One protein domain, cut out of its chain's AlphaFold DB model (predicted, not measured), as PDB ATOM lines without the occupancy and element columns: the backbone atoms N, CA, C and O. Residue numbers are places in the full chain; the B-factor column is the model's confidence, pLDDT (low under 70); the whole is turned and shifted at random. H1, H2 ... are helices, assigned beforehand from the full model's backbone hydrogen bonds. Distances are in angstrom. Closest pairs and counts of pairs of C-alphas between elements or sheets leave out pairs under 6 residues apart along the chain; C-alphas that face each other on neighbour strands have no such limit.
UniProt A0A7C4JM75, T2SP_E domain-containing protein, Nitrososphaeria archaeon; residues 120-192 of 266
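AT A GLANCE: This is residues 120 to 192 of the 266 residues of the protein "T2SP_E domain-containing protein" of Nitrososphaeria archaeon (UniProt A0A7C4JM75). One long helix, H2, makes the backbone of a loose, open frame: H1 is set across its first end, and H3 folds back beside its other end, with short H4 turning off from the end of H3 near the second half of H2. A tail with no named element, residues 179 to 192, then runs back past the first end of H2 and forms one end of the long axis. The printed part has 73 residues, with four named helices in the order H1, H2, H3, H4 and no named strand, and its class is all helix. It is loose, with a radius of gyration of the C-alphas of 14.1 A, and elongated, spanning 44 by 24 by 21 A.

HOW THE PARTS SIT: Begin with H1, residues 120 to 128, which touches H2, residues 133 to 152, through residues 133 to 137 of H2 alone; their closest C-alphas, of Asp 123 and Lys 133, are 5.4 A apart. Their lines are only just about perpendicular, at 71 degrees. Next comes H3, residues 158 to 170, close to H2 but not clearly touching, with the closest C-alphas, of Met 150 and Val 161, 7.9 A apart. These two run opposite ways at a shallow tilt of 32 degrees, only just short of steep. H4, residues 172 to 178, is close to H2 but not clearly touching, the closest C-alphas being those of Leu 146 and Ile 176 at 7.5 A; they run the same way at a steep tilt of 39 degrees. H4 is also close to H3 but not clearly touching, with the C-alphas of Tyr 168 and Leu 175 closest at 6.2 A. H1 is apart from H3 and H4. In H1, H2, H3 and H4 every O i to N i+4 pair is within hydrogen-bond range.

IN THESE COORDINATES: Find C-alpha 120 at (42.468, -21.546, -40.475), where H1 begins its 12.5 A. H2 runs 28.7 A from C-alpha 133 at (36.766, -27.523, -44.920), and H3 runs 18.3 A from Ile 158 to Thr 170. H4, 10.0 A long, ends at C-alpha 178 at (45.006, -50.841, -55.414).

THE WHOLE: The two C-alphas farthest apart, of Glu 157 and Pro 192, are 46.4 A apart. The printed part has no cut, and the links H1 to H2, H2 to H3 and H3 to H4 are tight. Look to the B-factor column for the pLDDT: its mean over the printed part is 88.5, and residues 184 to 192 are under 70.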
ATOM      1  N   VAL A 120      42.756 -22.647 -39.550       94.44
ATOM      2  CA  VAL A 120      42.468 -21.546 -40.475       94.44
ATOM      3  C   VAL A 120      43.093 -21.835 -41.837       94.44
ATOM      4  O   VAL A 120      42.511 -21.491 -42.867       94.44
ATOM      5  N   LEU A 121      44.234 -22.528 -41.875       94.94
ATOM      6  CA  LEU A 121      44.876 -22.904 -43.133       94.94
ATOM      7  C   LEU A 121      44.005 -23.852 -43.957       94.94
ATOM      8  O   LEU A 121      43.872 -23.666 -45.167       94.94
ATOM      9  N   LEU A 122      43.352 -24.835 -43.326       95.12
ATOM     10  CA  LEU A 122      42.433 -25.722 -44.043       95.12
ATOM     11  C   LEU A 122      41.237 -24.956 -44.624       95.12
ATOM     12  O   LEU A 122      40.794 -25.297 -45.719       95.12
ATOM     13  N   ASP A 123      40.749 -23.909 -43.950       93.94
ATOM     14  CA  ASP A 123      39.700 -23.034 -44.492       93.94
ATOM     15  C   ASP A 123      40.193 -22.255 -45.721       93.94
ATOM     16  O   ASP A 123      39.508 -22.201 -46.747       93.94
ATOM     17  N   GLN A 124      41.409 -21.705 -45.662       93.62
ATOM     18  CA  GLN A 124      42.018 -20.987 -46.785       93.62
ATOM     19  C   GLN A 124      42.272 -21.900 -47.995       93.62
ATOM     20  O   GLN A 124      41.986 -21.520 -49.135       93.62
ATOM     21  N   ILE A 125      42.780 -23.115 -47.764       95.06
ATOM     22  CA  ILE A 125      43.011 -24.113 -48.818       95.06
ATOM     23  C   ILE A 125      41.675 -24.554 -49.424       95.06
ATOM     24  O   ILE A 125      41.544 -24.602 -50.649       95.06
ATOM     25  N   ALA A 126      40.668 -24.820 -48.585       94.50
ATOM     26  CA  ALA A 126      39.330 -25.186 -49.035       94.50
ATOM     27  C   ALA A 126      38.743 -24.107 -49.955       94.50
ATOM     28  O   ALA A 126      38.296 -24.423 -51.059       94.50
ATOM     29  N   LEU A 127      38.825 -22.835 -49.550       94.25
ATOM     30  CA  LEU A 127      38.349 -21.704 -50.344       94.25
ATOM     31  C   LEU A 127      39.080 -21.601 -51.688       94.25
ATOM     32  O   LEU A 127      38.432 -21.468 -52.726       94.25
ATOM     33  N   ARG A 128      40.415 -21.727 -51.693       94.44
ATOM     34  CA  ARG A 128      41.235 -21.692 -52.919       94.44
ATOM     35  C   ARG A 128      40.842 -22.789 -53.910       94.44
ATOM     36  O   ARG A 128      40.959 -22.593 -55.115       94.44
ATOM     37  N   TRP A 129      40.402 -23.942 -53.415       93.00
ATOM     38  CA  TRP A 129      40.006 -25.091 -54.234       93.00
ATOM     39  C   TRP A 129      38.500 -25.161 -54.506       93.00
ATOM     40  O   TRP A 129      38.049 -26.109 -55.149       93.00
ATOM     41  N   GLY A 130      37.714 -24.194 -54.019       93.00
ATOM     42  CA  GLY A 130      36.256 -24.200 -54.156       93.00
ATOM     43  C   GLY A 130      35.583 -25.373 -53.433       93.00
ATOM     44  O   GLY A 130      34.566 -25.884 -53.896       93.00
ATOM     45  N   LYS A 131      36.169 -25.835 -52.325       93.81
ATOM     46  CA  LYS A 131      35.708 -26.981 -51.529       93.81
ATOM     47  C   LYS A 131      35.316 -26.554 -50.117       93.81
ATOM     48  O   LYS A 131      35.576 -25.429 -49.697       93.81
ATOM     49  N   LYS A 132      34.680 -27.454 -49.365       92.00
ATOM     50  CA  LYS A 132      34.402 -27.241 -47.938       92.00
ATOM     51  C   LYS A 132      35.610 -27.667 -47.105       92.00
ATOM     52  O   LYS A 132      36.343 -28.577 -47.490       92.00
ATOM     53  N   LYS A 133      35.764 -27.087 -45.911       91.38
ATOM     54  CA  LYS A 133      36.766 -27.523 -44.920       91.38
ATOM     55  C   LYS A 133      36.698 -29.027 -44.654       91.38
ATOM     56  O   LYS A 133      37.719 -29.701 -44.577       91.38
ATOM     57  N   THR A 134      35.483 -29.573 -44.598       91.31
ATOM     58  CA  THR A 134      35.242 -31.008 -44.409       91.31
ATOM     59  C   THR A 134      35.880 -31.866 -45.502       91.31
ATOM     60  O   THR A 134      36.379 -32.947 -45.206       91.31
ATOM     61  N   ASP A 135      35.931 -31.387 -46.747       91.44
ATOM     62  CA  ASP A 135      36.608 -32.089 -47.840       91.44
ATOM     63  C   ASP A 135      38.131 -32.093 -47.639       91.44
ATOM     64  O   ASP A 135      38.788 -33.084 -47.952       91.44
ATOM     65  N   MET A 136      38.694 -31.013 -47.082       93.75
ATOM     66  CA  MET A 136      40.125 -30.932 -46.760       93.75
ATOM     67  C   MET A 136      40.490 -31.849 -45.598       93.75
ATOM     68  O   MET A 136      41.487 -32.564 -45.674       93.75
ATOM     69  N   ILE A 137      39.646 -31.911 -44.567       92.81
ATOM     70  CA  ILE A 137      39.822 -32.851 -43.457       92.81
ATOM     71  C   ILE A 137      39.792 -34.294 -43.978       92.81
ATOM     72  O   ILE A 137      40.682 -35.074 -43.651       92.81
ATOM     73  N   ARG A 138      38.843 -34.656 -44.856       91.38
ATOM     74  CA  ARG A 138      38.818 -35.999 -45.473       91.38
ATOM     75  C   ARG A 138      40.102 -36.320 -46.237       91.38
ATOM     76  O   ARG A 138      40.591 -37.443 -46.156       91.38
ATOM     77  N   GLU A 139      40.657 -35.351 -46.957       93.62
ATOM     78  CA  GLU A 139      41.929 -35.522 -47.664       93.62
ATOM     79  C   GLU A 139      43.103 -35.747 -46.694       93.62
ATOM     80  O   GLU A 139      43.920 -36.641 -46.918       93.62
ATOM     81  N   VAL A 140      43.160 -35.017 -45.573       93.69
ATOM     82  CA  VAL A 140      44.164 -35.238 -44.514       93.69
ATOM     83  C   VAL A 140      44.074 -36.662 -43.955       93.69
ATOM     84  O   VAL A 140      45.093 -37.337 -43.804       93.69
ATOM     85  N   LEU A 141      42.865 -37.166 -43.707       92.44
ATOM     86  CA  LEU A 141      42.666 -38.528 -43.199       92.44
ATOM     87  C   LEU A 141      43.008 -39.607 -44.217       92.44
ATOM     88  O   LEU A 141      43.527 -40.656 -43.842       92.44
ATOM     89  N   LYS A 142      42.742 -39.364 -45.502       93.75
ATOM     90  CA  LYS A 142      43.142 -40.278 -46.575       93.75
ATOM     91  C   LYS A 142      44.663 -40.430 -46.608       93.75
ATOM     92  O   LYS A 142      45.170 -41.550 -46.656       93.75
ATOM     93  N   ARG A 143      45.395 -39.319 -46.472       95.94
ATOM     94  CA  ARG A 143      46.863 -39.323 -46.354       95.94
ATOM     95  C   ARG A 143      47.339 -40.013 -45.079       95.94
ATOM     96  O   ARG A 143      48.268 -40.810 -45.146       95.94
ATOM     97  N   LYS A 144      46.679 -39.776 -43.939       94.62
ATOM     98  CA  LYS A 144      46.947 -40.510 -42.690       94.62
ATOM     99  C   LYS A 144      46.798 -42.020 -42.901       94.62
ATOM    100  O   LYS A 144      47.711 -42.764 -42.567       94.62
ATOM    101  N   ALA A 145      45.699 -42.470 -43.507       94.25
ATOM    102  CA  ALA A 145      45.445 -43.890 -43.746       94.25
ATOM    103  C   ALA A 145      46.511 -44.536 -44.650       94.25
ATOM    104  O   ALA A 145      46.898 -45.684 -44.423       94.25
ATOM    105  N   LEU A 146      47.028 -43.794 -45.637       95.69
ATOM    106  CA  LEU A 146      48.171 -44.221 -46.445       95.69
ATOM    107  C   LEU A 146      49.441 -44.384 -45.599       95.69
ATOM    108  O   LEU A 146      50.095 -45.421 -45.687       95.69
ATOM    109  N   LEU A 147      49.772 -43.406 -44.752       95.31
ATOM    110  CA  LEU A 147      50.936 -43.485 -43.862       95.31
ATOM    111  C   LEU A 147      50.803 -44.636 -42.852       95.31
ATOM    112  O   LEU A 147      51.756 -45.388 -42.651       95.31
ATOM    113  N   ASP A 148      49.615 -44.847 -42.284       94.62
ATOM    114  CA  ASP A 148      49.328 -45.980 -41.395       94.62
ATOM    115  C   ASP A 148      49.512 -47.322 -42.117       94.62
ATOM    116  O   ASP A 148      50.035 -48.284 -41.547       94.62
ATOM    117  N   TRP A 149      49.095 -47.405 -43.384       95.50
ATOM    118  CA  TRP A 149      49.322 -48.584 -44.215       95.50
ATOM    119  C   TRP A 149      50.817 -48.825 -44.452       95.50
ATOM    120  O   TRP A 149      51.272 -49.961 -44.305       95.50
ATOM    121  N   MET A 150      51.593 -47.773 -44.732       95.75
ATOM    122  CA  MET A 150      53.048 -47.865 -44.916       95.75
ATOM    123  C   MET A 150      53.738 -48.390 -43.654       95.75
ATOM    124  O   MET A 150      54.551 -49.307 -43.739       95.75
ATOM    125  N   VAL A 151      53.347 -47.891 -42.476       94.81
ATOM    126  CA  VAL A 151      53.856 -48.380 -41.183       94.81
ATOM    127  C   VAL A 151      53.504 -49.855 -40.971       94.81
ATOM    128  O   VAL A 151      54.372 -50.642 -40.603       94.81
ATOM    129  N   LYS A 152      52.258 -50.265 -41.249       95.19
ATOM    130  CA  LYS A 152      51.819 -51.672 -41.128       95.19
ATOM    131  C   LYS A 152      52.560 -52.618 -42.075       95.19
ATOM    132  O   LYS A 152      52.694 -53.799 -41.767       95.19
ATOM    133  N   LYS A 153      53.000 -52.120 -43.231       95.12
ATOM    134  CA  LYS A 153      53.797 -52.864 -44.218       95.12
ATOM    135  C   LYS A 153      55.304 -52.754 -43.999       95.12
ATOM    136  O   LYS A 153      56.056 -53.302 -44.793       95.12
ATOM    137  N   ASP A 154      55.721 -52.094 -42.921       95.19
ATOM    138  CA  ASP A 154      57.120 -51.860 -42.569       95.19
ATOM    139  C   ASP A 154      57.921 -51.089 -43.634       95.19
ATOM    140  O   ASP A 154      59.139 -51.222 -43.734       95.19
ATOM    141  N   VAL A 155      57.245 -50.241 -44.415       95.56
ATOM    142  CA  VAL A 155      57.878 -49.403 -45.440       95.56
ATOM    143  C   VAL A 155      58.640 -48.266 -44.760       95.56
ATOM    144  O   VAL A 155      58.043 -47.319 -44.245       95.56
ATOM    145  N   LYS A 156      59.971 -48.366 -44.753       94.19
ATOM    146  CA  LYS A 156      60.878 -47.399 -44.103       94.19
ATOM    147  C   LYS A 156      61.910 -46.793 -45.049       94.19
ATOM    148  O   LYS A 156      62.450 -45.731 -44.752       94.19
ATOM    149  N   GLU A 157      62.188 -47.460 -46.166       96.75
ATOM    150  CA  GLU A 157      63.216 -47.034 -47.112       96.75
ATOM    151  C   GLU A 157      62.781 -45.780 -47.871       96.75
ATOM    152  O   GLU A 157      61.707 -45.738 -48.474       96.75
ATOM    153  N   ILE A 158      63.642 -44.757 -47.882       95.69
ATOM    154  CA  ILE A 158      63.313 -43.424 -48.413       95.69
ATOM    155  C   ILE A 158      62.820 -43.461 -49.863       95.69
ATOM    156  O   ILE A 158      61.856 -42.781 -50.210       95.69
ATOM    157  N   ASN A 159      63.434 -44.297 -50.702       96.75
ATOM    158  CA  ASN A 159      63.071 -44.426 -52.113       96.75
ATOM    159  C   ASN A 159      61.686 -45.060 -52.291       96.75
ATOM    160  O   ASN A 159      60.932 -44.680 -53.187       96.75
ATOM    161  N   GLU A 160      61.330 -46.014 -51.430       96.12
ATOM    162  CA  GLU A 160      60.022 -46.658 -51.471       96.12
ATOM    163  C   GLU A 160      58.927 -45.721 -50.959       96.12
ATOM    164  O   GLU A 160      57.883 -45.586 -51.603       96.12
ATOM    165  N   VAL A 161      59.202 -45.015 -49.859       96.88
ATOM    166  CA  VAL A 161      58.336 -43.962 -49.317       96.88
ATOM    167  C   VAL A 161      58.058 -42.907 -50.386       96.88
ATOM    168  O   VAL A 161      56.898 -42.604 -50.669       96.88
ATOM    169  N   ALA A 162      59.108 -42.397 -51.034       96.69
ATOM    170  CA  ALA A 162      58.988 -41.396 -52.086       96.69
ATOM    171  C   ALA A 162      58.141 -41.907 -53.258       96.69
ATOM    172  O   ALA A 162      57.228 -41.211 -53.698       96.69
ATOM    173  N   ARG A 163      58.380 -43.139 -53.728       96.44
ATOM    174  CA  ARG A 163      57.594 -43.755 -54.808       96.44
ATOM    175  C   ARG A 163      56.098 -43.770 -54.487       96.44
ATOM    176  O   ARG A 163      55.304 -43.358 -55.325       96.44
ATOM    177  N   ILE A 164      55.721 -44.206 -53.285       96.50
ATOM    178  CA  ILE A 164      54.314 -44.262 -52.857       96.50
ATOM    179  C   ILE A 164      53.705 -42.856 -52.804       96.50
ATOM    180  O   ILE A 164      52.600 -42.646 -53.303       96.50
ATOM    181  N   ILE A 165      54.436 -41.880 -52.256       96.69
ATOM    182  CA  ILE A 165      53.989 -40.482 -52.193       96.69
ATOM    183  C   ILE A 165      53.788 -39.904 -53.604       96.69
ATOM    184  O   ILE A 165      52.766 -39.270 -53.862       96.69
ATOM    185  N   TYR A 166      54.700 -40.156 -54.546       96.56
ATOM    186  CA  TYR A 166      54.548 -39.707 -55.935       96.56
ATOM    187  C   TYR A 166      53.366 -40.374 -56.644       96.56
ATOM    188  O   TYR A 166      52.630 -39.705 -57.377       96.56
ATOM    189  N   SER A 167      53.136 -41.667 -56.403       96.19
ATOM    190  CA  SER A 167      51.944 -42.355 -56.904       96.19
ATOM    191  C   SER A 167      50.664 -41.727 -56.351       96.19
ATOM    192  O   SER A 167      49.725 -41.514 -57.115       96.19
ATOM    193  N   TYR A 168      50.651 -41.350 -55.069       96.94
ATOM    194  CA  TYR A 168      49.516 -40.654 -54.465       96.94
ATOM    195  C   TYR A 168      49.288 -39.281 -55.102       96.94
ATOM    196  O   TYR A 168      48.154 -38.938 -55.401       96.94
ATOM    197  N   TYR A 169      50.343 -38.506 -55.372       95.31
ATOM    198  CA  TYR A 169      50.205 -37.224 -56.073       95.31
ATOM    199  C   TYR A 169      49.677 -37.362 -57.507       95.31
ATOM    200  O   TYR A 169      49.035 -36.438 -58.001       95.31
ATOM    201  N   THR A 170      49.947 -38.490 -58.168       96.31
ATOM    202  CA  THR A 170      49.519 -38.739 -59.553       96.31
ATOM    203  C   THR A 170      48.047 -39.144 -59.620       96.31
ATOM    204  O   THR A 170      47.284 -38.560 -60.385       96.31
ATOM    205  N   ASP A 171      47.644 -40.141 -58.828       95.56
ATOM    206  CA  ASP A 171      46.255 -40.606 -58.754       95.56
ATOM    207  C   ASP A 171      45.965 -41.211 -57.364       95.56
ATOM    208  O   ASP A 171      46.193 -42.409 -57.135       95.56
ATOM    209  N   PRO A 172      45.451 -40.396 -56.419       94.25
ATOM    210  CA  PRO A 172      45.136 -40.849 -55.069       94.25
ATOM    211  C   PRO A 172      44.109 -41.986 -55.044       94.25
ATOM    212  O   PRO A 172      44.254 -42.944 -54.287       94.25
ATOM    213  N   GLU A 173      43.058 -41.892 -55.863       93.62
ATOM    214  CA  GLU A 173      41.918 -42.814 -55.812       93.62
ATOM    215  C   GLU A 173      42.287 -44.189 -56.356       93.62
ATOM    216  O   GLU A 173      41.881 -45.224 -55.822       93.62
ATOM    217  N   ARG A 174      43.080 -44.227 -57.429       95.00
ATOM    218  CA  ARG A 174      43.650 -45.474 -57.929       95.00
ATOM    219  C   ARG A 174      44.544 -46.130 -56.881       95.00
ATOM    220  O   ARG A 174      44.322 -47.302 -56.590       95.00
ATOM    221  N   LEU A 175      45.481 -45.388 -56.287       94.44
ATOM    222  CA  LEU A 175      46.420 -45.948 -55.314       94.44
ATOM    223  C   LEU A 175      45.699 -46.512 -54.082       94.44
ATOM    224  O   LEU A 175      45.948 -47.644 -53.682       94.44
ATOM    225  N   ILE A 176      44.766 -45.754 -53.499       93.50
ATOM    226  CA  ILE A 176      44.001 -46.197 -52.323       93.50
ATOM    227  C   ILE A 176      43.224 -47.489 -52.617       93.50
ATOM    228  O   ILE A 176      43.210 -48.394 -51.779       93.50
ATOM    229  N   ARG A 177      42.630 -47.610 -53.815       93.12
ATOM    230  CA  ARG A 177      41.933 -48.831 -54.251       93.12
ATOM    231  C   ARG A 177      42.883 -50.005 -54.462       93.12
ATOM    232  O   ARG A 177      42.597 -51.088 -53.964       93.12
ATOM    233  N   GLU A 178      43.999 -49.800 -55.161       92.69
ATOM    234  CA  GLU A 178      45.006 -50.841 -55.414       92.69
ATOM    235  C   GLU A 178      45.597 -51.389 -54.108       92.69
ATOM    236  O   GLU A 178      45.791 -52.595 -53.966       92.69
ATOM    237  N   LEU A 179      45.831 -50.514 -53.125       91.75
ATOM    238  CA  LEU A 179      46.357 -50.893 -51.813       91.75
ATOM    239  C   LEU A 179      45.282 -51.424 -50.848       91.75
ATOM    240  O   LEU A 179      45.623 -51.896 -49.758       91.75
ATOM    241  N   GLY A 180      44.000 -51.347 -51.223       90.31
ATOM    242  CA  GLY A 180      42.870 -51.790 -50.402       90.31
ATOM    243  C   GLY A 180      42.721 -51.013 -49.090       90.31
ATOM    244  O   GLY A 180      42.297 -51.580 -48.079       90.31
ATOM    245  N   ILE A 181      43.109 -49.735 -49.067       90.19
ATOM    246  CA  ILE A 181      43.080 -48.907 -47.858       90.19
ATOM    247  C   ILE A 181      41.639 -48.473 -47.574       90.19
ATOM    248  O   ILE A 181      40.985 -47.847 -48.407       90.19
ATOM    249  N   LYS A 182      41.148 -48.776 -46.369       83.44
ATOM    250  CA  LYS A 182      39.863 -48.269 -45.875       83.44
ATOM    251  C   LYS A 182      40.088 -46.917 -45.210       83.44
ATOM    252  O   LYS A 182      40.783 -46.843 -44.200       83.44
ATOM    253  N   VAL A 183      39.514 -45.865 -45.781       75.12
ATOM    254  CA  VAL A 183      39.505 -44.535 -45.166       75.12
ATOM    255  C   VAL A 183      38.330 -44.489 -44.195       75.12
ATOM    256  O   VAL A 183      37.205 -44.788 -44.587       75.12
ATOM    257  N   GLU A 184      38.584 -44.160 -42.930       66.38
ATOM    258  CA  GLU A 184      37.514 -43.912 -41.963       66.38
ATOM    259  C   GLU A 184      36.679 -42.719 -42.447       66.38
ATOM    260  O   GLU A 184      37.188 -41.604 -42.590       66.38
ATOM    261  N   GLU A 185      35.399 -42.948 -42.740       55.62
ATOM    262  CA  GLU A 185      34.470 -41.858 -43.011       55.62
ATOM    263  C   GLU A 185      34.203 -41.120 -41.700       55.62
ATOM    264  O   GLU A 185      33.530 -41.638 -40.809       55.62
ATOM    265  N   ILE A 186      34.717 -39.895 -41.562       52.12
ATOM    266  CA  ILE A 186      34.246 -39.033 -40.479       52.12
ATOM    267  C   ILE A 186      32.837 -38.579 -40.837       52.12
ATOM    268  O   ILE A 186      32.636 -37.765 -41.746       52.12
ATOM    269  N   TYR A 187      31.866 -39.076 -40.074       43.59
ATOM    270  CA  TYR A 187      30.570 -38.434 -39.948       43.59
ATOM    271  C   TYR A 187      30.765 -37.115 -39.198       43.59
ATOM    272  O   TYR A 187      30.767 -37.066 -37.970       43.59
ATOM    273  N   ILE A 188      30.980 -36.039 -39.948       48.03
ATOM    274  CA  ILE A 188      30.870 -34.686 -39.410       48.03
ATOM    275  C   ILE A 188      29.387 -34.347 -39.536       48.03
ATOM    276  O   ILE A 188      28.925 -34.205 -40.677       48.03
ATOM    277  N   PRO A 189      28.615 -34.259 -38.434       40.56
ATOM    278  CA  PRO A 189      27.248 -33.783 -38.531       40.56
ATOM    279  C   PRO A 189      27.325 -32.417 -39.199       40.56
ATOM    280  O   PRO A 189      27.984 -31.517 -38.685       40.56
ATOM    281  N   ILE A 190      26.715 -32.271 -40.374       45.75
ATOM    282  CA  ILE A 190      26.495 -30.946 -40.944       45.75
ATOM    283  C   ILE A 190      25.618 -30.271 -39.893       45.75
ATOM    284  O   ILE A 190      24.481 -30.730 -39.728       45.75
ATOM    285  N   PRO A 191      26.113 -29.277 -39.125       48.56
ATOM    286  CA  PRO A 191      25.233 -28.587 -38.208       48.56
ATOM    287  C   PRO A 191      24.086 -28.081 -39.080       48.56
ATOM    288  O   PRO A 191      24.365 -27.503 -40.143       48.56
ATOM    289  N   PRO A 192      22.819 -28.368 -38.722       46.91
ATOM    290  CA  PRO A 192      21.707 -27.819 -39.474       46.91
ATOM    291  C   PRO A 192      21.985 -26.322 -39.615       46.91
ATOM    292  O   PRO A 192      22.489 -25.726 -38.651       46.91
TER     293      PRO A 192